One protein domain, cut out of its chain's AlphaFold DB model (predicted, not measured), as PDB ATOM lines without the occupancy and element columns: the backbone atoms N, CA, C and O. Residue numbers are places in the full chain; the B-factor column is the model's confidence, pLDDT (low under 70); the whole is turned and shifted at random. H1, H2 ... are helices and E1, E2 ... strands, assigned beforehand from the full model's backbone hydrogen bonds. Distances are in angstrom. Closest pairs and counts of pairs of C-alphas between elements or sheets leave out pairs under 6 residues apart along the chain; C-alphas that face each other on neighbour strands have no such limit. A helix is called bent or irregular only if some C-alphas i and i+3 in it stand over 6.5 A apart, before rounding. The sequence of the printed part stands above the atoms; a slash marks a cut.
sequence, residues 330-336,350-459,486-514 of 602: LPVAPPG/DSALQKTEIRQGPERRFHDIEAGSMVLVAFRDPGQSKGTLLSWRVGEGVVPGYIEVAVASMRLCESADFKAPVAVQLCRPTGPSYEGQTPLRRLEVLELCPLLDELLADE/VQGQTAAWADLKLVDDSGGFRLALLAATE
ATOM      1  N   LEU A 330       9.410 -50.225  31.875       91.38
ATOM      2  CA  LEU A 330       9.865 -48.891  32.227       91.38
ATOM      3  C   LEU A 330       9.662 -47.976  31.015       91.38
ATOM      4  O   LEU A 330      10.225 -48.253  29.952       91.38
ATOM      5  N   PRO A 331       8.860 -46.908  31.125       88.75
ATOM      6  CA  PRO A 331       8.696 -45.971  30.025       88.75
ATOM      7  C   PRO A 331      10.027 -45.275  29.741       88.75
ATOM      8  O   PRO A 331      10.693 -44.796  30.659       88.75
ATOM      9  N   VAL A 332      10.404 -45.197  28.465       86.88
ATOM     10  CA  VAL A 332      11.541 -44.388  28.019       86.88
ATOM     11  C   VAL A 332      10.995 -43.269  27.143       86.88
ATOM     12  O   VAL A 332      10.288 -43.527  26.171       86.88
ATOM     13  N   ALA A 333      11.281 -42.024  27.525       75.19
ATOM     14  CA  ALA A 333      10.818 -40.847  26.800       75.19
ATOM     15  C   ALA A 333      11.359 -40.847  25.359       75.19
ATOM     16  O   ALA A 333      12.574 -40.997  25.175       75.19
ATOM     17  N   PRO A 334      10.513 -40.652  24.332       65.81
ATOM     18  CA  PRO A 334      11.007 -40.398  22.990       65.81
ATOM     19  C   PRO A 334      11.736 -39.040  22.939       65.81
ATOM     20  O   PRO A 334      11.450 -38.135  23.727       65.81
ATOM     21  N   PRO A 335      12.696 -38.860  22.015       55.28
ATOM     22  CA  PRO A 335      13.483 -37.633  21.942       55.28
ATOM     23  C   PRO A 335      12.600 -36.412  21.632       55.28
ATOM     24  O   PRO A 335      12.085 -36.290  20.523       55.28
ATOM     25  N   GLY A 336      12.497 -35.479  22.586       54.03
ATOM     26  CA  GLY A 336      11.840 -34.174  22.414       54.03
ATOM     27  C   GLY A 336      10.448 -34.022  23.039       54.03
ATOM     28  O   GLY A 336       9.885 -32.935  22.945       54.03
ATOM     29  N   ASP A 350       6.728 -51.701  22.593       74.75
ATOM     30  CA  ASP A 350       7.784 -51.354  21.636       74.75
ATOM     31  C   ASP A 350       8.585 -50.098  22.031       74.75
ATOM     32  O   ASP A 350       9.679 -49.874  21.508       74.75
ATOM     33  N   SER A 351       8.066 -49.285  22.959       80.44
ATOM     34  CA  SER A 351       8.700 -48.052  23.458       80.44
ATOM     35  C   SER A 351       9.113 -48.131  24.931       80.44
ATOM     36  O   SER A 351       9.516 -47.124  25.512       80.44
ATOM     37  N   ALA A 352       8.987 -49.300  25.558       89.50
ATOM     38  CA  ALA A 352       9.340 -49.503  26.957       89.50
ATOM     39  C   ALA A 352      10.625 -50.323  27.090       89.50
ATOM     40  O   ALA A 352      10.865 -51.279  26.354       89.50
ATOM     41  N   LEU A 353      11.439 -49.971  28.079       93.06
ATOM     42  CA  LEU A 353      12.539 -50.804  28.527       93.06
ATOM     43  C   LEU A 353      11.975 -51.912  29.420       93.06
ATOM     44  O   LEU A 353      11.376 -51.643  30.460       93.06
ATOM     45  N   GLN A 354      12.168 -53.167  29.030       93.88
ATOM     46  CA  GLN A 354      11.742 -54.297  29.847       93.88
ATOM     47  C   GLN A 354      12.822 -54.621  30.876       93.88
ATOM     48  O   GLN A 354      13.943 -54.946  30.499       93.88
ATOM     49  N   LYS A 355      12.462 -54.610  32.157       95.31
ATOM     50  CA  LYS A 355      13.307 -55.030  33.276       95.31
ATOM     51  C   LYS A 355      12.825 -56.369  33.823       95.31
ATOM     52  O   LYS A 355      11.632 -56.546  34.049       95.31
ATOM     53  N   THR A 356      13.749 -57.286  34.076       94.44
ATOM     54  CA  THR A 356      13.512 -58.575  34.731       94.44
ATOM     55  C   THR A 356      14.447 -58.694  35.931       94.44
ATOM     56  O   THR A 356      15.661 -58.785  35.770       94.44
ATOM     57  N   GLU A 357      13.886 -58.674  37.138       92.62
ATOM     58  CA  GLU A 357      14.636 -58.791  38.395       92.62
ATOM     59  C   GLU A 357      15.289 -60.184  38.477       92.62
ATOM     60  O   GLU A 357      14.585 -61.197  38.448       92.62
ATOM     61  N   ILE A 358      16.625 -60.235  38.549       91.12
ATOM     62  CA  ILE A 358      17.395 -61.478  38.727       91.12
ATOM     63  C   ILE A 358      17.653 -61.693  40.207       91.12
ATOM     64  O   ILE A 358      17.263 -62.717  40.751       91.12
ATOM     65  N   ARG A 359      18.231 -60.684  40.863       88.31
ATOM     66  CA  ARG A 359      18.486 -60.691  42.298       88.31
ATOM     67  C   ARG A 359      17.895 -59.453  42.941       88.31
ATOM     68  O   ARG A 359      18.193 -58.331  42.534       88.31
ATOM     69  N   GLN A 360      17.124 -59.661  44.001       84.12
ATOM     70  CA  GLN A 360      16.598 -58.565  44.798       84.12
ATOM     71  C   GLN A 360      17.705 -57.945  45.667       84.12
ATOM     72  O   GLN A 360      18.429 -58.656  46.367       84.12
ATOM     73  N   GLY A 361      17.777 -56.613  45.686       81.44
ATOM     74  CA  GLY A 361      18.593 -55.887  46.661       81.44
ATOM     75  C   GLY A 361      18.143 -56.155  48.112       81.44
ATOM     76  O   GLY A 361      16.943 -56.315  48.365       81.44
ATOM     77  N   PRO A 362      19.062 -56.187  49.096       78.31
ATOM     78  CA  PRO A 362      18.723 -56.419  50.503       78.31
ATOM     79  C   PRO A 362      17.799 -55.325  51.058       78.31
ATOM     80  O   PRO A 362      16.990 -55.564  51.960       78.31
ATOM     81  N   GLU A 363      17.884 -54.122  50.492       72.56
ATOM     82  CA  GLU A 363      17.065 -52.993  50.886       72.56
ATOM     83  C   GLU A 363      15.700 -52.985  50.198       72.56
ATOM     84  O   GLU A 363      15.524 -53.350  49.035       72.56
ATOM     85  N   ARG A 364      14.685 -52.529  50.938       70.50
ATOM     86  CA  ARG A 364      13.320 -52.385  50.409       70.50
ATOM     87  C   ARG A 364      13.076 -51.042  49.734       70.50
ATOM     88  O   ARG A 364      12.061 -50.901  49.055       70.50
ATOM     89  N   ARG A 365      13.941 -50.058  49.984       71.44
ATOM     90  CA  ARG A 365      13.779 -48.689  49.498       71.44
ATOM     91  C   ARG A 365      14.480 -48.545  48.156       71.44
ATOM     92  O   ARG A 365      15.576 -49.066  47.964       71.44
ATOM     93  N   PHE A 366      13.814 -47.862  47.237       76.00
ATOM     94  CA  PHE A 366      14.500 -47.310  46.081       76.00
ATOM     95  C   PHE A 366      15.427 -46.211  46.585       76.00
ATOM     96  O   PHE A 366      15.092 -45.519  47.548       76.00
ATOM     97  N   HIS A 367      16.610 -46.129  45.995       78.44
ATOM     98  CA  HIS A 367      17.420 -44.934  46.155       78.44
ATOM     99  C   HIS A 367      16.800 -43.878  45.252       78.44
ATOM    100  O   HIS A 367      16.452 -44.196  44.114       78.44
ATOM    101  N   ASP A 368      16.631 -42.662  45.763       82.19
ATOM    102  CA  ASP A 368      16.109 -41.537  44.990       82.19
ATOM    103  C   ASP A 368      17.205 -41.067  44.015       82.19
ATOM    104  O   ASP A 368      17.841 -40.033  44.192       82.19
ATOM    105  N   ILE A 369      17.493 -41.903  43.011       89.12
ATOM    106  CA  ILE A 369      18.484 -41.641  41.972       89.12
ATOM    107  C   ILE A 369      17.875 -40.631  41.011       89.12
ATOM    108  O   ILE A 369      17.102 -40.973  40.115       89.12
ATOM    109  N   GLU A 370      18.245 -39.376  41.208       87.81
ATOM    110  CA  GLU A 370      17.829 -38.252  40.378       87.81
ATOM    111  C   GLU A 370      19.003 -37.643  39.600       87.81
ATOM    112  O   GLU A 370      20.168 -38.017  39.787       87.81
ATOM    113  N   ALA A 371      18.703 -36.689  38.716       84.38
ATOM    114  CA  ALA A 371      19.723 -35.951  37.981       84.38
ATOM    115  C   ALA A 371      20.713 -35.280  38.952       84.38
ATOM    116  O   ALA A 371      20.324 -34.526  39.841       84.38
ATOM    117  N   GLY A 372      22.003 -35.550  38.771       86.12
ATOM    118  CA  GLY A 372      23.072 -35.107  39.665       86.12
ATOM    119  C   GLY A 372      23.611 -36.193  40.604       86.12
ATOM    120  O   GLY A 372      24.709 -36.026  41.136       86.12
ATOM    121  N   SER A 373      22.896 -37.309  40.769       91.31
ATOM    122  CA  SER A 373      23.347 -38.455  41.570       91.31
ATOM    123  C   SER A 373      24.547 -39.141  40.917       91.31
ATOM    124  O   SER A 373      24.558 -39.359  39.701       91.31
ATOM    125  N   MET A 374      25.550 -39.519  41.711       93.38
ATOM    126  CA  MET A 374      26.633 -40.390  41.255       93.38
ATOM    127  C   MET A 374      26.217 -41.842  41.450       93.38
ATOM    128  O   MET A 374      25.795 -42.218  42.540       93.38
ATOM    129  N   VAL A 375      26.380 -42.673  40.425       95.88
ATOM    130  CA  VAL A 375      26.051 -44.103  40.493       95.88
ATOM    131  C   VAL A 375      27.273 -44.957  40.193       95.88
ATOM    132  O   VAL A 375      28.114 -44.574  39.380       95.88
ATOM    133  N   LEU A 376      27.368 -46.111  40.853       96.31
ATOM    134  CA  LEU A 376      28.337 -47.165  40.578       96.31
ATOM    135  C   LEU A 376      27.582 -48.421  40.167       96.31
ATOM    136  O   LEU A 376      26.846 -49.006  40.967       96.31
ATOM    137  N   VAL A 377      27.790 -48.848  38.930       96.12
ATOM    138  CA  VAL A 377      27.076 -49.970  38.334       96.12
ATOM    139  C   VAL A 377      28.065 -51.000  37.829       96.12
ATOM    140  O   VAL A 377      29.054 -50.692  37.169       96.12
ATOM    141  N   ALA A 378      27.777 -52.246  38.151       95.06
ATOM    142  CA  ALA A 378      28.411 -53.408  37.580       95.06
ATOM    143  C   ALA A 378      27.664 -53.831  36.318       95.06
ATOM    144  O   ALA A 378      26.436 -53.907  36.320       95.06
ATOM    145  N   PHE A 379      28.392 -54.170  35.263       91.69
ATOM    146  CA  PHE A 379      27.807 -54.795  34.085       91.69
ATOM    147  C   PHE A 379      28.674 -55.953  33.603       91.69
ATOM    148  O   PHE A 379      29.873 -56.021  33.889       91.69
ATOM    149  N   ARG A 380      28.061 -56.855  32.837       84.38
ATOM    150  CA  ARG A 380      28.756 -57.958  32.178       84.38
ATOM    151  C   ARG A 380      28.701 -57.760  30.670       84.38
ATOM    152  O   ARG A 380      27.619 -57.714  30.099       84.38
ATOM    153  N   ASP A 381      29.865 -57.637  30.042       81.94
ATOM    154  CA  ASP A 381      29.978 -57.705  28.583       81.94
ATOM    155  C   ASP A 381      29.633 -59.147  28.150       81.94
ATOM    156  O   ASP A 381      30.216 -60.082  28.714       81.94
ATOM    157  N   PRO A 382      28.722 -59.363  27.180       74.81
ATOM    158  CA  PRO A 382      28.361 -60.695  26.685       74.81
ATOM    159  C   PRO A 382      29.565 -61.550  26.252       74.81
ATOM    160  O   PRO A 382      29.486 -62.778  26.258       74.81
ATOM    161  N   GLY A 383      30.690 -60.921  25.893       72.31
ATOM    162  CA  GLY A 383      31.930 -61.596  25.506       72.31
ATOM    163  C   GLY A 383      32.963 -61.788  26.623       72.31
ATOM    164  O   GLY A 383      34.011 -62.382  26.364       72.31
ATOM    165  N   GLN A 384      32.724 -61.289  27.840       79.31
ATOM    166  CA  GLN A 384      33.698 -61.336  28.937       79.31
ATOM    167  C   GLN A 384      33.168 -62.119  30.141       79.31
ATOM    168  O   GLN A 384      32.012 -62.018  30.549       79.31
ATOM    169  N   SER A 385      34.053 -62.908  30.751       75.44
ATOM    170  CA  SER A 385      33.749 -63.592  32.009       75.44
ATOM    171  C   SER A 385      33.744 -62.639  33.203       75.44
ATOM    172  O   SER A 385      33.021 -62.890  34.157       75.44
ATOM    173  N   LYS A 386      34.526 -61.554  33.141       82.88
ATOM    174  CA  LYS A 386      34.713 -60.613  34.246       82.88
ATOM    175  C   LYS A 386      33.743 -59.435  34.140       82.88
ATOM    176  O   LYS A 386      33.672 -58.779  33.101       82.88
ATOM    177  N   GLY A 387      33.050 -59.138  35.239       87.19
ATOM    178  CA  GLY A 387      32.256 -57.917  35.367       87.19
ATOM    179  C   GLY A 387      33.118 -56.654  35.269       87.19
ATOM    180  O   GLY A 387      34.281 -56.636  35.675       87.19
ATOM    181  N   THR A 388      32.551 -55.581  34.727       91.69
ATOM    182  CA  THR A 388      33.184 -54.259  34.673       91.69
ATOM    183  C   THR A 388      32.386 -53.266  35.510       91.69
ATOM    184  O   THR A 388      31.158 -53.257  35.474       91.69
ATOM    185  N   LEU A 389      33.098 -52.423  36.259       94.88
ATOM    186  CA  LEU A 389      32.521 -51.334  37.037       94.88
ATOM    187  C   LEU A 389      32.506 -50.046  36.229       94.88
ATOM    188  O   LEU A 389      33.534 -49.647  35.675       94.88
ATOM    189  N   LEU A 390      31.359 -49.382  36.227       95.50
ATOM    190  CA  LEU A 390      31.157 -48.074  35.631       95.50
ATOM    191  C   LEU A 390      30.650 -47.095  36.677       95.50
ATOM    192  O   LEU A 390      29.732 -47.419  37.428       95.50
ATOM    193  N   SER A 391      31.192 -45.882  36.668       95.94
ATOM    194  CA  SER A 391      30.621 -44.764  37.410       95.94
ATOM    195  C   SER A 391      30.379 -43.560  36.520       95.94
ATOM    196  O   SER A 391      31.218 -43.223  35.680       95.94
ATOM    197  N   TRP A 392      29.259 -42.883  36.739       95.12
ATOM    198  CA  TRP A 392      28.923 -41.627  36.074       95.12
ATOM    199  C   TRP A 392      27.957 -40.812  36.932       95.12
ATOM    200  O   TRP A 392      27.445 -41.296  37.947       95.12
ATOM    201  N   ARG A 393      27.712 -39.571  36.503       92.75
ATOM    202  CA  ARG A 393      26.659 -38.725  37.057       92.75
ATOM    203  C   ARG A 393      25.401 -38.804  36.200       92.75
ATOM    204  O   ARG A 393      25.454 -38.559  34.995       92.75
ATOM    205  N   VAL A 394      24.275 -39.131  36.823       91.62
ATOM    206  CA  VAL A 394      22.972 -39.234  36.151       91.62
ATOM    207  C   VAL A 394      22.523 -37.861  35.646       91.62
ATOM    208  O   VAL A 394      22.657 -36.862  36.352       91.62
ATOM    209  N   GLY A 395      21.977 -37.807  34.432       86.31
ATOM    210  CA  GLY A 395      21.424 -36.602  33.815       86.31
ATOM    211  C   GLY A 395      22.443 -35.754  33.053       86.31
ATOM    212  O   GLY A 395      22.064 -34.780  32.411       86.31
ATOM    213  N   GLU A 396      23.727 -36.118  33.069       86.94
ATOM    214  CA  GLU A 396      24.738 -35.392  32.301       86.94
ATOM    215  C   GLU A 396      24.811 -35.841  30.837       86.94
ATOM    216  O   GLU A 396      25.459 -35.168  30.052       86.94
ATOM    217  N   GLY A 397      24.158 -36.936  30.425       83.31
ATOM    218  CA  GLY A 397      24.132 -37.367  29.015       83.31
ATOM    219  C   GLY A 397      25.370 -38.124  28.540       83.31
ATOM    220  O   GLY A 397      25.601 -38.257  27.340       83.31
ATOM    221  N   VAL A 398      26.171 -38.634  29.475       88.50
ATOM    222  CA  VAL A 398      27.358 -39.450  29.176       88.50
ATOM    223  C   VAL A 398      26.983 -40.881  28.771       88.50
ATOM    224  O   VAL A 398      27.724 -41.551  28.051       88.50
ATOM    225  N   VAL A 399      25.823 -41.351  29.236       90.81
ATOM    226  CA  VAL A 399      25.249 -42.657  28.907       90.81
ATOM    227  C   VAL A 399      23.889 -42.471  28.214       90.81
ATOM    228  O   VAL A 399      23.254 -41.424  28.379       90.81
ATOM    229  N   PRO A 400      23.413 -43.450  27.425       90.19
ATOM    230  CA  PRO A 400      22.087 -43.398  26.821       90.19
ATOM    231  C   PRO A 400      20.978 -43.308  27.870       90.19
ATOM    232  O   PRO A 400      21.069 -43.928  28.929       90.19
ATOM    233  N   GLY A 401      19.883 -42.619  27.547       88.81
ATOM    234  CA  GLY A 401      18.819 -42.381  28.524       88.81
ATOM    235  C   GLY A 401      18.133 -43.649  29.034       88.81
ATOM    236  O   GLY A 401      17.773 -43.721  30.204       88.81
ATOM    237  N   TYR A 402      18.044 -44.705  28.221       91.19
ATOM    238  CA  TYR A 402      17.498 -45.984  28.684       91.19
ATOM    239  C   TYR A 402      18.359 -46.646  29.774       91.19
ATOM    240  O   TYR A 402      17.827 -47.385  30.594       91.19
ATOM    241  N   ILE A 403      19.665 -46.364  29.835       93.38
ATOM    242  CA  ILE A 403      20.542 -46.847  30.912       93.38
ATOM    243  C   ILE A 403      20.283 -46.068  32.198       93.38
ATOM    244  O   ILE A 403      20.245 -46.660  33.272       93.38
ATOM    245  N   GLU A 404      20.047 -44.760  32.107       92.25
ATOM    246  CA  GLU A 404      19.663 -43.964  33.276       92.25
ATOM    247  C   GLU A 404      18.304 -44.405  33.824       92.25
ATOM    248  O   GLU A 404      18.174 -44.605  35.028       92.25
ATOM    249  N   VAL A 405      17.326 -44.665  32.947       92.69
ATOM    250  CA  VAL A 405      16.026 -45.244  33.330       92.69
ATOM    251  C   VAL A 405      16.204 -46.628  33.964       92.69
ATOM    252  O   VAL A 405      15.563 -46.924  34.975       92.69
ATOM    253  N   ALA A 406      17.090 -47.465  33.412       94.69
ATOM    254  CA  ALA A 406      17.417 -48.767  33.986       94.69
ATOM    255  C   ALA A 406      17.913 -48.608  35.428       94.69
ATOM    256  O   ALA A 406      17.332 -49.189  36.341       94.69
ATOM    257  N   VAL A 407      18.925 -47.768  35.645       94.69
ATOM    258  CA  VAL A 407      19.559 -47.569  36.954       94.69
ATOM    259  C   VAL A 407      18.622 -46.905  37.959       94.69
ATOM    260  O   VAL A 407      18.541 -47.371  39.091       94.69
ATOM    261  N   ALA A 408      17.857 -45.891  37.553       92.38
ATOM    262  CA  ALA A 408      16.881 -45.226  38.418       92.38
ATOM    263  C   ALA A 408      15.764 -46.171  38.897       92.38
ATOM    264  O   ALA A 408      15.157 -45.954  39.942       92.38
ATOM    265  N   SER A 409      15.501 -47.253  38.158       93.06
ATOM    266  CA  SER A 409      14.533 -48.276  38.565       93.06
ATOM    267  C   SER A 409      15.083 -49.295  39.571       93.06
ATOM    268  O   SER A 409      14.322 -50.146  40.039       93.06
ATOM    269  N   MET A 410      16.391 -49.298  39.842       93.62
ATOM    270  CA  MET A 410      17.066 -50.333  40.628       93.62
ATOM    271  C   MET A 410      17.234 -49.942  42.097       93.62
ATOM    272  O   MET A 410      17.278 -48.772  42.470       93.62
ATOM    273  N   ARG A 411      17.355 -50.954  42.952       92.06
ATOM    274  CA  ARG A 411      17.752 -50.838  44.359       92.06
ATOM    275  C   ARG A 411      19.234 -51.162  44.520       92.06
ATOM    276  O   ARG A 411      19.824 -51.831  43.674       92.06
ATOM    277  N   LEU A 412      19.837 -50.734  45.628       90.88
ATOM    278  CA  LEU A 412      21.211 -51.130  45.937       90.88
ATOM    279  C   LEU A 412      21.350 -52.649  46.026       90.88
ATOM    280  O   LEU A 412      20.499 -53.334  46.595       90.88
ATOM    281  N   CYS A 413      22.449 -53.146  45.472       90.44
ATOM    282  CA  CYS A 413      22.780 -54.554  45.276       90.44
ATOM    283  C   CYS A 413      21.703 -55.361  44.529       90.44
ATOM    284  O   CYS A 413      21.703 -56.590  44.591       90.44
ATOM    285  N   GLU A 414      20.779 -54.697  43.829       92.88
ATOM    286  CA  GLU A 414      19.875 -55.356  42.891       92.88
ATOM    287  C   GLU A 414      20.634 -55.721  41.615       92.88
ATOM    288  O   GLU A 414      21.444 -54.930  41.132       92.88
ATOM    289  N   SER A 415      20.331 -56.892  41.054       94.69
ATOM    290  CA  SER A 415      20.785 -57.323  39.731       94.69
ATOM    291  C   SER A 415      19.575 -57.592  38.847       94.69
ATOM    292  O   SER A 415      18.628 -58.266  39.268       94.69
ATOM    293  N   ALA A 416      19.580 -57.058  37.629       95.12
ATOM    294  CA  ALA A 416      18.458 -57.179  36.712       95.12
ATOM    295  C   ALA A 416      18.912 -57.306  35.254       95.12
ATOM    296  O   ALA A 416      19.876 -56.668  34.821       95.12
ATOM    297  N   ASP A 417      18.160 -58.113  34.509       94.06
ATOM    298  CA  ASP A 417      18.249 -58.214  33.058       94.06
ATOM    299  C   ASP A 417      17.317 -57.190  32.425       94.06
ATOM    300  O   ASP A 417      16.143 -57.072  32.782       94.06
ATOM    301  N   PHE A 418      17.836 -56.474  31.446       94.75
ATOM    302  CA  PHE A 418      17.120 -55.467  30.698       94.75
ATOM    303  C   PHE A 418      17.070 -55.855  29.230       94.75
ATOM    304  O   PHE A 418      18.035 -56.382  28.683       94.75
ATOM    305  N   LYS A 419      15.945 -55.570  28.580       93.94
ATOM    306  CA  LYS A 419      15.785 -55.697  27.135       93.94
ATOM    307  C   LYS A 419      15.286 -54.373  26.582       93.94
ATOM    308  O   LYS A 419      14.157 -53.970  26.864       93.94
ATOM    309  N   ALA A 420      16.140 -53.700  25.821       91.62
ATOM    310  CA  ALA A 420      15.830 -52.444  25.152       91.62
ATOM    311  C   ALA A 420      15.441 -52.721  23.692       91.62
ATOM    312  O   ALA A 420      16.300 -53.136  22.909       91.62
ATOM    313  N   PRO A 421      14.181 -52.484  23.285       89.38
ATOM    314  CA  PRO A 421      13.799 -52.503  21.876       89.38
ATOM    315  C   PRO A 421      14.645 -51.529  21.046       89.38
ATOM    316  O   PRO A 421      15.109 -50.508  21.556       89.38
ATOM    317  N   VAL A 422      14.795 -51.789  19.744       86.69
ATOM    318  CA  VAL A 422      15.596 -50.935  18.842       86.69
ATOM    319  C   VAL A 422      15.143 -49.469  18.894       86.69
ATOM    320  O   VAL A 422      15.978 -48.572  18.925       86.69
ATOM    321  N   ALA A 423      13.834 -49.209  18.986       84.88
ATOM    322  CA  ALA A 423      13.302 -47.851  19.116       84.88
ATOM    323  C   ALA A 423      13.808 -47.128  20.381       84.88
ATOM    324  O   ALA A 423      14.159 -45.951  20.323       84.88
ATOM    325  N   VAL A 424      13.909 -47.848  21.502       86.06
ATOM    326  CA  VAL A 424      14.439 -47.338  22.775       86.06
ATOM    327  C   VAL A 424      15.947 -47.095  22.684       86.06
ATOM    328  O   VAL A 424      16.438 -46.079  23.165       86.06
ATOM    329  N   GLN A 425      16.688 -47.984  22.019       85.00
ATOM    330  CA  GLN A 425      18.134 -47.818  21.823       85.00
ATOM    331  C   GLN A 425      18.486 -46.607  20.945       85.00
ATOM    332  O   GLN A 425      19.540 -46.004  21.124       85.00
ATOM    333  N   LEU A 426      17.604 -46.246  20.008       81.38
ATOM    334  CA  LEU A 426      17.755 -45.076  19.139       81.38
ATOM    335  C   LEU A 426      17.358 -43.754  19.819       81.38
ATOM    336  O   LEU A 426      17.535 -42.686  19.224       81.38
ATOM    337  N   CYS A 427      16.823 -43.797  21.044       77.50
ATOM    338  CA  CYS A 427      16.520 -42.588  21.801       77.50
ATOM    339  C   CYS A 427      17.812 -41.839  22.156       77.50
ATOM    340  O   CYS A 427      18.847 -42.434  22.460       77.50
ATOM    341  N   ARG A 428      17.756 -40.504  22.099       68.69
ATOM    342  CA  ARG A 428      18.915 -39.655  22.404       68.69
ATOM    343  C   ARG A 428      19.312 -39.780  23.886       68.69
ATOM    344  O   ARG A 428      18.449 -40.078  24.713       68.69
ATOM    345  N   PRO A 429      20.591 -39.542  24.237       70.06
ATOM    346  CA  PRO A 429      21.006 -39.397  25.630       70.06
ATOM    347  C   PRO A 429      20.162 -38.340  26.347       70.06
ATOM    348  O   PRO A 429      19.760 -37.348  25.736       70.06
ATOM    349  N   THR A 430      19.903 -38.538  27.639       67.31
ATOM    350  CA  THR A 430      19.049 -37.632  28.419       67.31
ATOM    351  C   THR A 430      19.680 -36.253  28.600       67.31
ATOM    352  O   THR A 430      18.951 -35.278  28.716       67.31
ATOM    353  N   GLY A 431      21.009 -36.126  28.583       72.56
ATOM    354  CA  GLY A 431      21.717 -34.856  28.801       72.56
ATOM    355  C   GLY A 431      22.515 -34.367  27.582       72.56
ATOM    356  O   GLY A 431      22.824 -35.163  26.692       72.56
ATOM    357  N   PRO A 432      22.852 -33.067  27.523       81.44
ATOM    358  CA  PRO A 432      23.687 -32.498  26.472       81.44
ATOM    359  C   PRO A 432      25.181 -32.681  26.787       81.44
ATOM    360  O   PRO A 432      25.569 -32.881  27.936       81.44
ATOM    361  N   SER A 433      26.054 -32.515  25.793       83.38
ATOM    362  CA  SER A 433      27.506 -32.463  26.035       83.38
ATOM    363  C   SER A 433      27.974 -31.044  26.376       83.38
ATOM    364  O   SER A 433      27.605 -30.076  25.699       83.38
ATOM    365  N   TYR A 434      28.803 -30.903  27.414       86.75
ATOM    366  CA  TYR A 434      29.308 -29.606  27.874       86.75
ATOM    367  C   TYR A 434      30.692 -29.686  28.530       86.75
ATOM    368  O   TYR A 434      31.189 -30.751  28.886       86.75
ATOM    369  N   GLU A 435      31.345 -28.532  28.663       82.06
ATOM    370  CA  GLU A 435      32.663 -28.422  29.291       82.06
ATOM    371  C   GLU A 435      32.563 -28.617  30.810       82.06
ATOM    372  O   GLU A 435      31.728 -27.992  31.459       82.06
ATOM    373  N   GLY A 436      33.417 -29.476  31.372       82.06
ATOM    374  CA  GLY A 436      33.396 -29.829  32.795       82.06
ATOM    375  C   GLY A 436      32.497 -31.019  33.145       82.06
ATOM    376  O   GLY A 436      32.506 -31.444  34.293       82.06
ATOM    377  N   GLN A 437      31.778 -31.585  32.171       86.06
ATOM    378  CA  GLN A 437      30.972 -32.797  32.337       86.06
ATOM    379  C   GLN A 437      31.781 -33.924  33.002       86.06
ATOM    380  O   GLN A 437      32.928 -34.196  32.629       86.06
ATOM    381  N   THR A 438      31.173 -34.594  33.976       88.50
ATOM    382  CA  THR A 438      31.754 -35.745  34.661       88.50
ATOM    383  C   THR A 438      31.885 -36.886  33.652       88.50
ATOM    384  O   THR A 438      30.876 -37.364  33.136       88.50
ATOM    385  N   PRO A 439      33.100 -37.364  33.330       92.75
ATOM    386  CA  PRO A 439      33.247 -38.437  32.361       92.75
ATOM    387  C   PRO A 439      32.693 -39.754  32.913       92.75
ATOM    388  O   PRO A 439      32.698 -39.991  34.121       92.75
ATOM    389  N   LEU A 440      32.301 -40.652  32.012       94.69
ATOM    390  CA  LEU A 440      32.041 -42.048  32.341       94.69
ATOM    391  C   LEU A 440      33.382 -42.680  32.689       94.69
ATOM    392  O   LEU A 440      34.344 -42.565  31.925       94.69
ATOM    393  N   ARG A 441      33.461 -43.331  33.845       95.44
ATOM    394  CA  ARG A 441      34.701 -43.940  34.327       95.44
ATOM    395  C   ARG A 441      34.549 -45.441  34.444       95.44
ATOM    396  O   ARG A 441      33.536 -45.931  34.930       95.44
ATOM    397  N   ARG A 442      35.592 -46.155  34.032       94.69
ATOM    398  CA  ARG A 442      35.786 -47.580  34.273       94.69
ATOM    399  C   ARG A 442      36.653 -47.756  35.513       94.69
ATOM    400  O   ARG A 442      37.805 -47.316  35.527       94.69
ATOM    401  N   LEU A 443      36.104 -48.395  36.540       94.00
ATOM    402  CA  LEU A 443      36.805 -48.631  37.800       94.00
ATOM    403  C   LEU A 443      37.366 -50.053  37.854       94.00
ATOM    404  O   LEU A 443      36.754 -51.009  37.378       94.00
ATOM    405  N   GLU A 444      38.524 -50.192  38.492       90.56
ATOM    406  CA  GLU A 444      39.124 -51.482  38.821       90.56
ATOM    407  C   GLU A 444      39.289 -51.572  40.338       90.56
ATOM    408  O   GLU A 444      40.315 -51.190  40.894       90.56
ATOM    409  N   VAL A 445      38.252 -52.066  41.018       87.44
ATOM    410  CA  VAL A 445      38.284 -52.317  42.464       87.44
ATOM    411  C   VAL A 445      38.334 -53.826  42.675       87.44
ATOM    412  O   VAL A 445      37.315 -54.511  42.591       87.44
ATOM    413  N   LEU A 446      39.537 -54.358  42.903       84.38
ATOM    414  CA  LEU A 446      39.766 -55.805  43.039       84.38
ATOM    415  C   LEU A 446      38.960 -56.423  44.191       84.38
ATOM    416  O   LEU A 446      38.496 -57.552  44.075       84.38
ATOM    417  N   GLU A 447      38.744 -55.660  45.263       86.88
ATOM    418  CA  GLU A 447      37.972 -56.076  46.441       86.88
ATOM    419  C   GLU A 447      36.494 -56.350  46.125       86.88
ATOM    420  O   GLU A 447      35.854 -57.138  46.814       86.88
ATOM    421  N   LEU A 448      35.957 -55.750  45.055       87.75
ATOM    422  CA  LEU A 448      34.573 -55.955  44.629       87.75
ATOM    423  C   LEU A 448      34.411 -57.119  43.649       87.75
ATOM    424  O   LEU A 448      33.281 -57.519  43.396       87.75
ATOM    425  N   CYS A 449      35.490 -57.691  43.100       86.88
ATOM    426  CA  CYS A 449      35.388 -58.771  42.107       86.88
ATOM    427  C   CYS A 449      34.509 -59.957  42.555       86.88
ATOM    428  O   CYS A 449      33.638 -60.335  41.775       86.88
ATOM    429  N   PRO A 450      34.625 -60.491  43.788       87.75
ATOM    430  CA  PRO A 450      33.751 -61.578  44.235       87.75
ATOM    431  C   PRO A 450      32.269 -61.185  44.247       87.75
ATOM    432  O   PRO A 450      31.418 -61.955  43.813       87.75
ATOM    433  N   LEU A 451      31.967 -59.959  44.692       87.94
ATOM    434  CA  LEU A 451      30.607 -59.426  44.716       87.94
ATOM    435  C   LEU A 451      30.056 -59.219  43.297       87.94
ATOM    436  O   LEU A 451      28.878 -59.469  43.054       87.94
ATOM    437  N   LEU A 452      30.896 -58.771  42.361       89.38
ATOM    438  CA  LEU A 452      30.527 -58.601  40.954       89.38
ATOM    439  C   LEU A 452      30.148 -59.931  40.319       89.38
ATOM    440  O   LEU A 452      29.103 -60.024  39.680       89.38
ATOM    441  N   ASP A 453      30.991 -60.941  40.508       86.69
ATOM    442  CA  ASP A 453      30.764 -62.270  39.958       86.69
ATOM    443  C   ASP A 453      29.499 -62.888  40.565       86.69
ATOM    444  O   ASP A 453      28.696 -63.461  39.835       86.69
ATOM    445  N   GLU A 454      29.258 -62.690  41.866       88.00
ATOM    446  CA  GLU A 454      28.031 -63.125  42.543       88.00
ATOM    447  C   GLU A 454      26.779 -62.415  41.999       88.00
ATOM    448  O   GLU A 454      25.780 -63.063  41.697       88.00
ATOM    449  N   LEU A 455      26.812 -61.085  41.856       89.19
ATOM    450  CA  LEU A 455      25.659 -60.305  41.392       89.19
ATOM    451  C   LEU A 455      25.358 -60.503  39.904       89.19
ATOM    452  O   LEU A 455      24.202 -60.391  39.498       89.19
ATOM    453  N   LEU A 456      26.375 -60.762  39.084       89.69
ATOM    454  CA  LEU A 456      26.233 -60.928  37.635       89.69
ATOM    455  C   LEU A 456      26.152 -62.399  37.199       89.69
ATOM    456  O   LEU A 456      25.968 -62.661  36.002       89.69
ATOM    457  N   ALA A 457      26.277 -63.352  38.128       86.19
ATOM    458  CA  ALA A 457      26.139 -64.776  37.851       86.19
ATOM    459  C   ALA A 457      24.751 -65.115  37.293       86.19
ATOM    460  O   ALA A 457      23.729 -64.553  37.684       86.19
ATOM    461  N   ASP A 458      24.717 -66.083  36.379       76.56
ATOM    462  CA  ASP A 458      23.462 -66.707  35.979       76.56
ATOM    463  C   ASP A 458      23.020 -67.662  37.087       76.56
ATOM    464  O   ASP A 458      23.736 -68.610  37.412       76.56
ATOM    465  N   GLU A 459      21.822 -67.458  37.636       64.62
ATOM    466  CA  GLU A 459      21.251 -68.262  38.734       64.62
ATOM    467  C   GLU A 459      20.931 -69.739  38.375       64.62
ATOM    468  O   GLU A 459      20.053 -70.369  38.961       64.62
ATOM    469  N   VAL A 486      35.418 -40.249  41.607       88.19
ATOM    470  CA  VAL A 486      36.483 -39.645  40.791       88.19
ATOM    471  C   VAL A 486      37.550 -40.651  40.349       88.19
ATOM    472  O   VAL A 486      38.395 -40.313  39.515       88.19
ATOM    473  N   GLN A 487      37.509 -41.884  40.860       90.00
ATOM    474  CA  GLN A 487      38.445 -42.950  40.510       90.00
ATOM    475  C   GLN A 487      38.128 -43.598  39.157       90.00
ATOM    476  O   GLN A 487      37.008 -43.562  38.662       90.00
ATOM    477  N   GLY A 488      39.131 -44.253  38.573       92.56
ATOM    478  CA  GLY A 488      38.980 -45.017  37.337       92.56
ATOM    479  C   GLY A 488      39.350 -44.245  36.071       92.56
ATOM    480  O   GLY A 488      39.536 -43.024  36.067       92.56
ATOM    481  N   GLN A 489      39.489 -44.998  34.984       94.69
ATOM    482  CA  GLN A 489      39.882 -44.484  33.674       94.69
ATOM    483  C   GLN A 489      38.659 -43.948  32.933       94.69
ATOM    484  O   GLN A 489      37.618 -44.600  32.920       94.69
ATOM    485  N   THR A 490      38.780 -42.786  32.294       94.06
ATOM    486  CA  THR A 490      37.726 -42.268  31.413       94.06
ATOM    487  C   THR A 490      37.456 -43.259  30.279       94.06
ATOM    488  O   THR A 490      38.389 -43.723  29.628       94.06
ATOM    489  N   ALA A 491      36.184 -43.556  30.036       92.19
ATOM    490  CA  ALA A 491      35.712 -44.439  28.979       92.19
ATOM    491  C   ALA A 491      34.655 -43.724  28.128       92.19
ATOM    492  O   ALA A 491      33.897 -42.895  28.632       92.19
ATOM    493  N   ALA A 492      34.580 -44.061  26.841       90.00
ATOM    494  CA  ALA A 492      33.470 -43.650  25.992       90.00
ATOM    495  C   ALA A 492      32.403 -44.746  25.976       90.00
ATOM    496  O   ALA A 492      32.725 -45.929  25.877       90.00
ATOM    497  N   TRP A 493      31.123 -44.359  26.017       88.25
ATOM    498  CA  TRP A 493      30.022 -45.324  25.951       88.25
ATOM    499  C   TRP A 493      30.092 -46.210  24.697       88.25
ATOM    500  O   TRP A 493      29.842 -47.408  24.771       88.25
ATOM    501  N   ALA A 494      30.487 -45.637  23.556       86.12
ATOM    502  CA  ALA A 494      30.598 -46.348  22.281       86.12
ATOM    503  C   ALA A 494      31.635 -47.489  22.285       86.12
ATOM    504  O   ALA A 494      31.526 -48.407  21.475       86.12
ATOM    505  N   ASP A 495      32.608 -47.452  23.200       87.06
ATOM    506  CA  ASP A 495      33.627 -48.500  23.335       87.06
ATOM    507  C   ASP A 495      33.131 -49.681  24.191       87.06
ATOM    508  O   ASP A 495      33.774 -50.732  24.246       87.06
ATOM    509  N   LEU A 496      31.986 -49.525  24.865       85.00
ATOM    510  CA  LEU A 496      31.387 -50.538  25.725       85.00
ATOM    511  C   LEU A 496      30.398 -51.394  24.927       85.00
ATOM    512  O   LEU A 496      29.378 -50.917  24.437       85.00
ATOM    513  N   LYS A 497      30.661 -52.699  24.848       82.62
ATOM    514  CA  LYS A 497      29.755 -53.685  24.238       82.62
ATOM    515  C   LYS A 497      28.735 -54.184  25.257       82.62
ATOM    516  O   LYS A 497      28.741 -55.344  25.647       82.62
ATOM    517  N   LEU A 498      27.930 -53.263  25.774       80.50
ATOM    518  CA  LEU A 498      27.060 -53.545  26.916       80.50
ATOM    519  C   LEU A 498      25.757 -54.241  26.505       80.50
ATOM    520  O   LEU A 498      25.226 -55.036  27.272       80.50
ATOM    521  N   VAL A 499      25.272 -53.948  25.297       82.81
ATOM    522  CA  VAL A 499      24.028 -54.485  24.734       82.81
ATOM    523  C   VAL A 499      24.362 -55.594  23.740       82.81
ATOM    524  O   VAL A 499      25.185 -55.391  22.846       82.81
ATOM    525  N   ASP A 500      23.740 -56.759  23.905       83.12
ATOM    526  CA  ASP A 500      23.869 -57.879  22.975       83.12
ATOM    527  C   ASP A 500      23.077 -57.658  21.670       83.12
ATOM    528  O   ASP A 500      22.286 -56.719  21.536       83.12
ATOM    529  N   ASP A 501      23.250 -58.558  20.699       83.00
ATOM    530  CA  ASP A 501      22.578 -58.479  19.392       83.00
ATOM    531  C   ASP A 501      21.036 -58.526  19.485       83.00
ATOM    532  O   ASP A 501      20.335 -58.158  18.541       83.00
ATOM    533  N   SER A 502      20.486 -58.980  20.617       84.44
ATOM    534  CA  SER A 502      19.049 -59.051  20.895       84.44
ATOM    535  C   SER A 502      18.499 -57.818  21.629       84.44
ATOM    536  O   SER A 502      17.290 -57.738  21.880       84.44
ATOM    537  N   GLY A 503      19.364 -56.853  21.960       87.06
ATOM    538  CA  GLY A 503      19.021 -55.687  22.772       87.06
ATOM    539  C   GLY A 503      19.041 -55.944  24.282       87.06
ATOM    540  O   GLY A 503      18.527 -55.121  25.043       87.06
ATOM    541  N   GLY A 504      19.572 -57.090  24.709       91.38
ATOM    542  CA  GLY A 504      19.668 -57.533  26.093       91.38
ATOM    543  C   GLY A 504      20.938 -57.043  26.787       91.38
ATOM    544  O   GLY A 504      21.998 -56.957  26.170       91.38
ATOM    545  N   PHE A 505      20.844 -56.716  28.076       92.81
ATOM    546  CA  PHE A 505      21.996 -56.403  28.925       92.81
ATOM    547  C   PHE A 505      21.690 -56.644  30.408       92.81
ATOM    548  O   PHE A 505      20.539 -56.543  30.826       92.81
ATOM    549  N   ARG A 506      22.716 -56.925  31.221       93.62
ATOM    550  CA  ARG A 506      22.591 -57.112  32.679       93.62
ATOM    551  C   ARG A 506      23.323 -56.019  33.439       93.62
ATOM    552  O   ARG A 506      24.499 -55.765  33.165       93.62
ATOM    553  N   LEU A 507      22.654 -55.438  34.432       95.56
ATOM    554  CA  LEU A 507      23.242 -54.477  35.365       95.56
ATOM    555  C   LEU A 507      23.080 -54.954  36.808       95.56
ATOM    556  O   LEU A 507      22.064 -55.559  37.148       95.56
ATOM    557  N   ALA A 508      24.032 -54.588  37.665       95.44
ATOM    558  CA  ALA A 508      23.848 -54.587  39.110       95.44
ATOM    559  C   ALA A 508      24.248 -53.233  39.713       95.44
ATOM    560  O   ALA A 508      25.328 -52.712  39.434       95.44
ATOM    561  N   LEU A 509      23.375 -52.644  40.530       95.38
ATOM    562  CA  LEU A 509      23.612 -51.339  41.150       95.38
ATOM    563  C   LEU A 509      24.356 -51.534  42.473       95.38
ATOM    564  O   LEU A 509      23.837 -52.186  43.370       95.38
ATOM    565  N   LEU A 510      25.554 -50.972  42.623       93.69
ATOM    566  CA  LEU A 510      26.385 -51.175  43.817       93.69
ATOM    567  C   LEU A 510      26.356 -49.992  44.775       93.69
ATOM    568  O   LEU A 510      26.346 -50.185  45.987       93.69
ATOM    569  N   ALA A 511      26.349 -48.779  44.231       92.94
ATOM    570  CA  ALA A 511      26.270 -47.561  45.016       92.94
ATOM    571  C   ALA A 511      25.515 -46.483  44.249       92.94
ATOM    572  O   ALA A 511      25.577 -46.405  43.021       92.94
ATOM    573  N   ALA A 512      24.837 -45.630  45.000       93.00
ATOM    574  CA  ALA A 512      24.280 -44.385  44.519       93.00
ATOM    575  C   ALA A 512      24.490 -43.337  45.609       93.00
ATOM    576  O   ALA A 512      24.300 -43.630  46.789       93.00
ATOM    577  N   THR A 513      24.910 -42.135  45.231       90.38
ATOM    578  CA  THR A 513      24.830 -40.976  46.119       90.38
ATOM    579  C   THR A 513      23.473 -40.319  45.937       90.38
ATOM    580  O   THR A 513      22.909 -40.360  44.847       90.38
ATOM    581  N   GLU A 514      22.984 -39.651  46.975       84.50
ATOM    582  CA  GLU A 514      21.942 -38.645  46.790       84.50
ATOM    583  C   GLU A 514      22.472 -37.517  45.889       84.50
ATOM    584  O   GLU A 514      23.693 -37.363  45.701       84.50
TER     585      GLU A 514
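This is residues 330 to 336, 350 to 459 and 486 to 514 of the 602 residues of the protein "BacA protein" of Symbiodinium sp. CCMP2592 (UniProt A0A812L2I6). A strongly twisted sheet of six strands curls round the short helix H1 on one face, and H3 packs on the opposite face. The 146 printed residues include three named helices and six named strands, in the order E1 E2 E3 H1 E4 H2 E5 H3 E6. The antiparallel sheet runs E1 E4 E6 E2 E3 E5; the class is mixed, with under half of the residues in named elements. The whole is compact, with a radius of gyration of the C-alphas of 14.2 A, and spans 41 by 35 by 33 A.

E1, residues 352 to 359, 21.1 A long, begins at C-alpha 352 (9.340, -49.503, 26.957). E2 is residues 374 to 379, 16.1 A, and E3 388 to 393, 17.0 A. H1 is 401 to 408, 10.5 A; E4 415 to 419, 13.6 A; H2 422 to 425; E5 441 to 443; H3 446 to 456, 15.4 A. E6, residues 504 to 512, 23.1 A, ends at C-alpha 512 (24.280, -44.385, 44.519).

Across the antiparallel neighbour strands, backbone N and O atoms are within hydrogen-bond range: N 356 and O 417 for E1 and E4 at 2.7 A, N 418 and O 505 for E4 and E6 at 2.8 A, N 508 and O 378 for E6 and E2 at 2.8 A, N 377 and O 390 for the hairpin E2 and E3 at 2.8 A, and N 391 and O 441 for E3 and E5 at 2.9 A. With H1 and H3 on opposite faces there are three layers. The closest C-alphas of H1 and E6 are those of Val 407 and Leu 509, 6.9 A; of H3 and E6, Leu 455 and Ala 508, 6.4 A. H2 only grazes the sheet. H3 is irregular, C-alphas 447 and 450 being 7.3 A apart. O i to N i+4 pairs are within hydrogen-bond range throughout H1 and in 5 of 7 in H3; H2 is too short for one.

The printed part has two cuts: across the first the C-alphas of residues 336 and 350 are 17.7 A apart, and across the second those of residues 459 and 486 are 32.5 A apart. Links E1 to E2 and H2 to E5 are long. Residues 334 to 336, 428, 430 and 459 are under pLDDT 70.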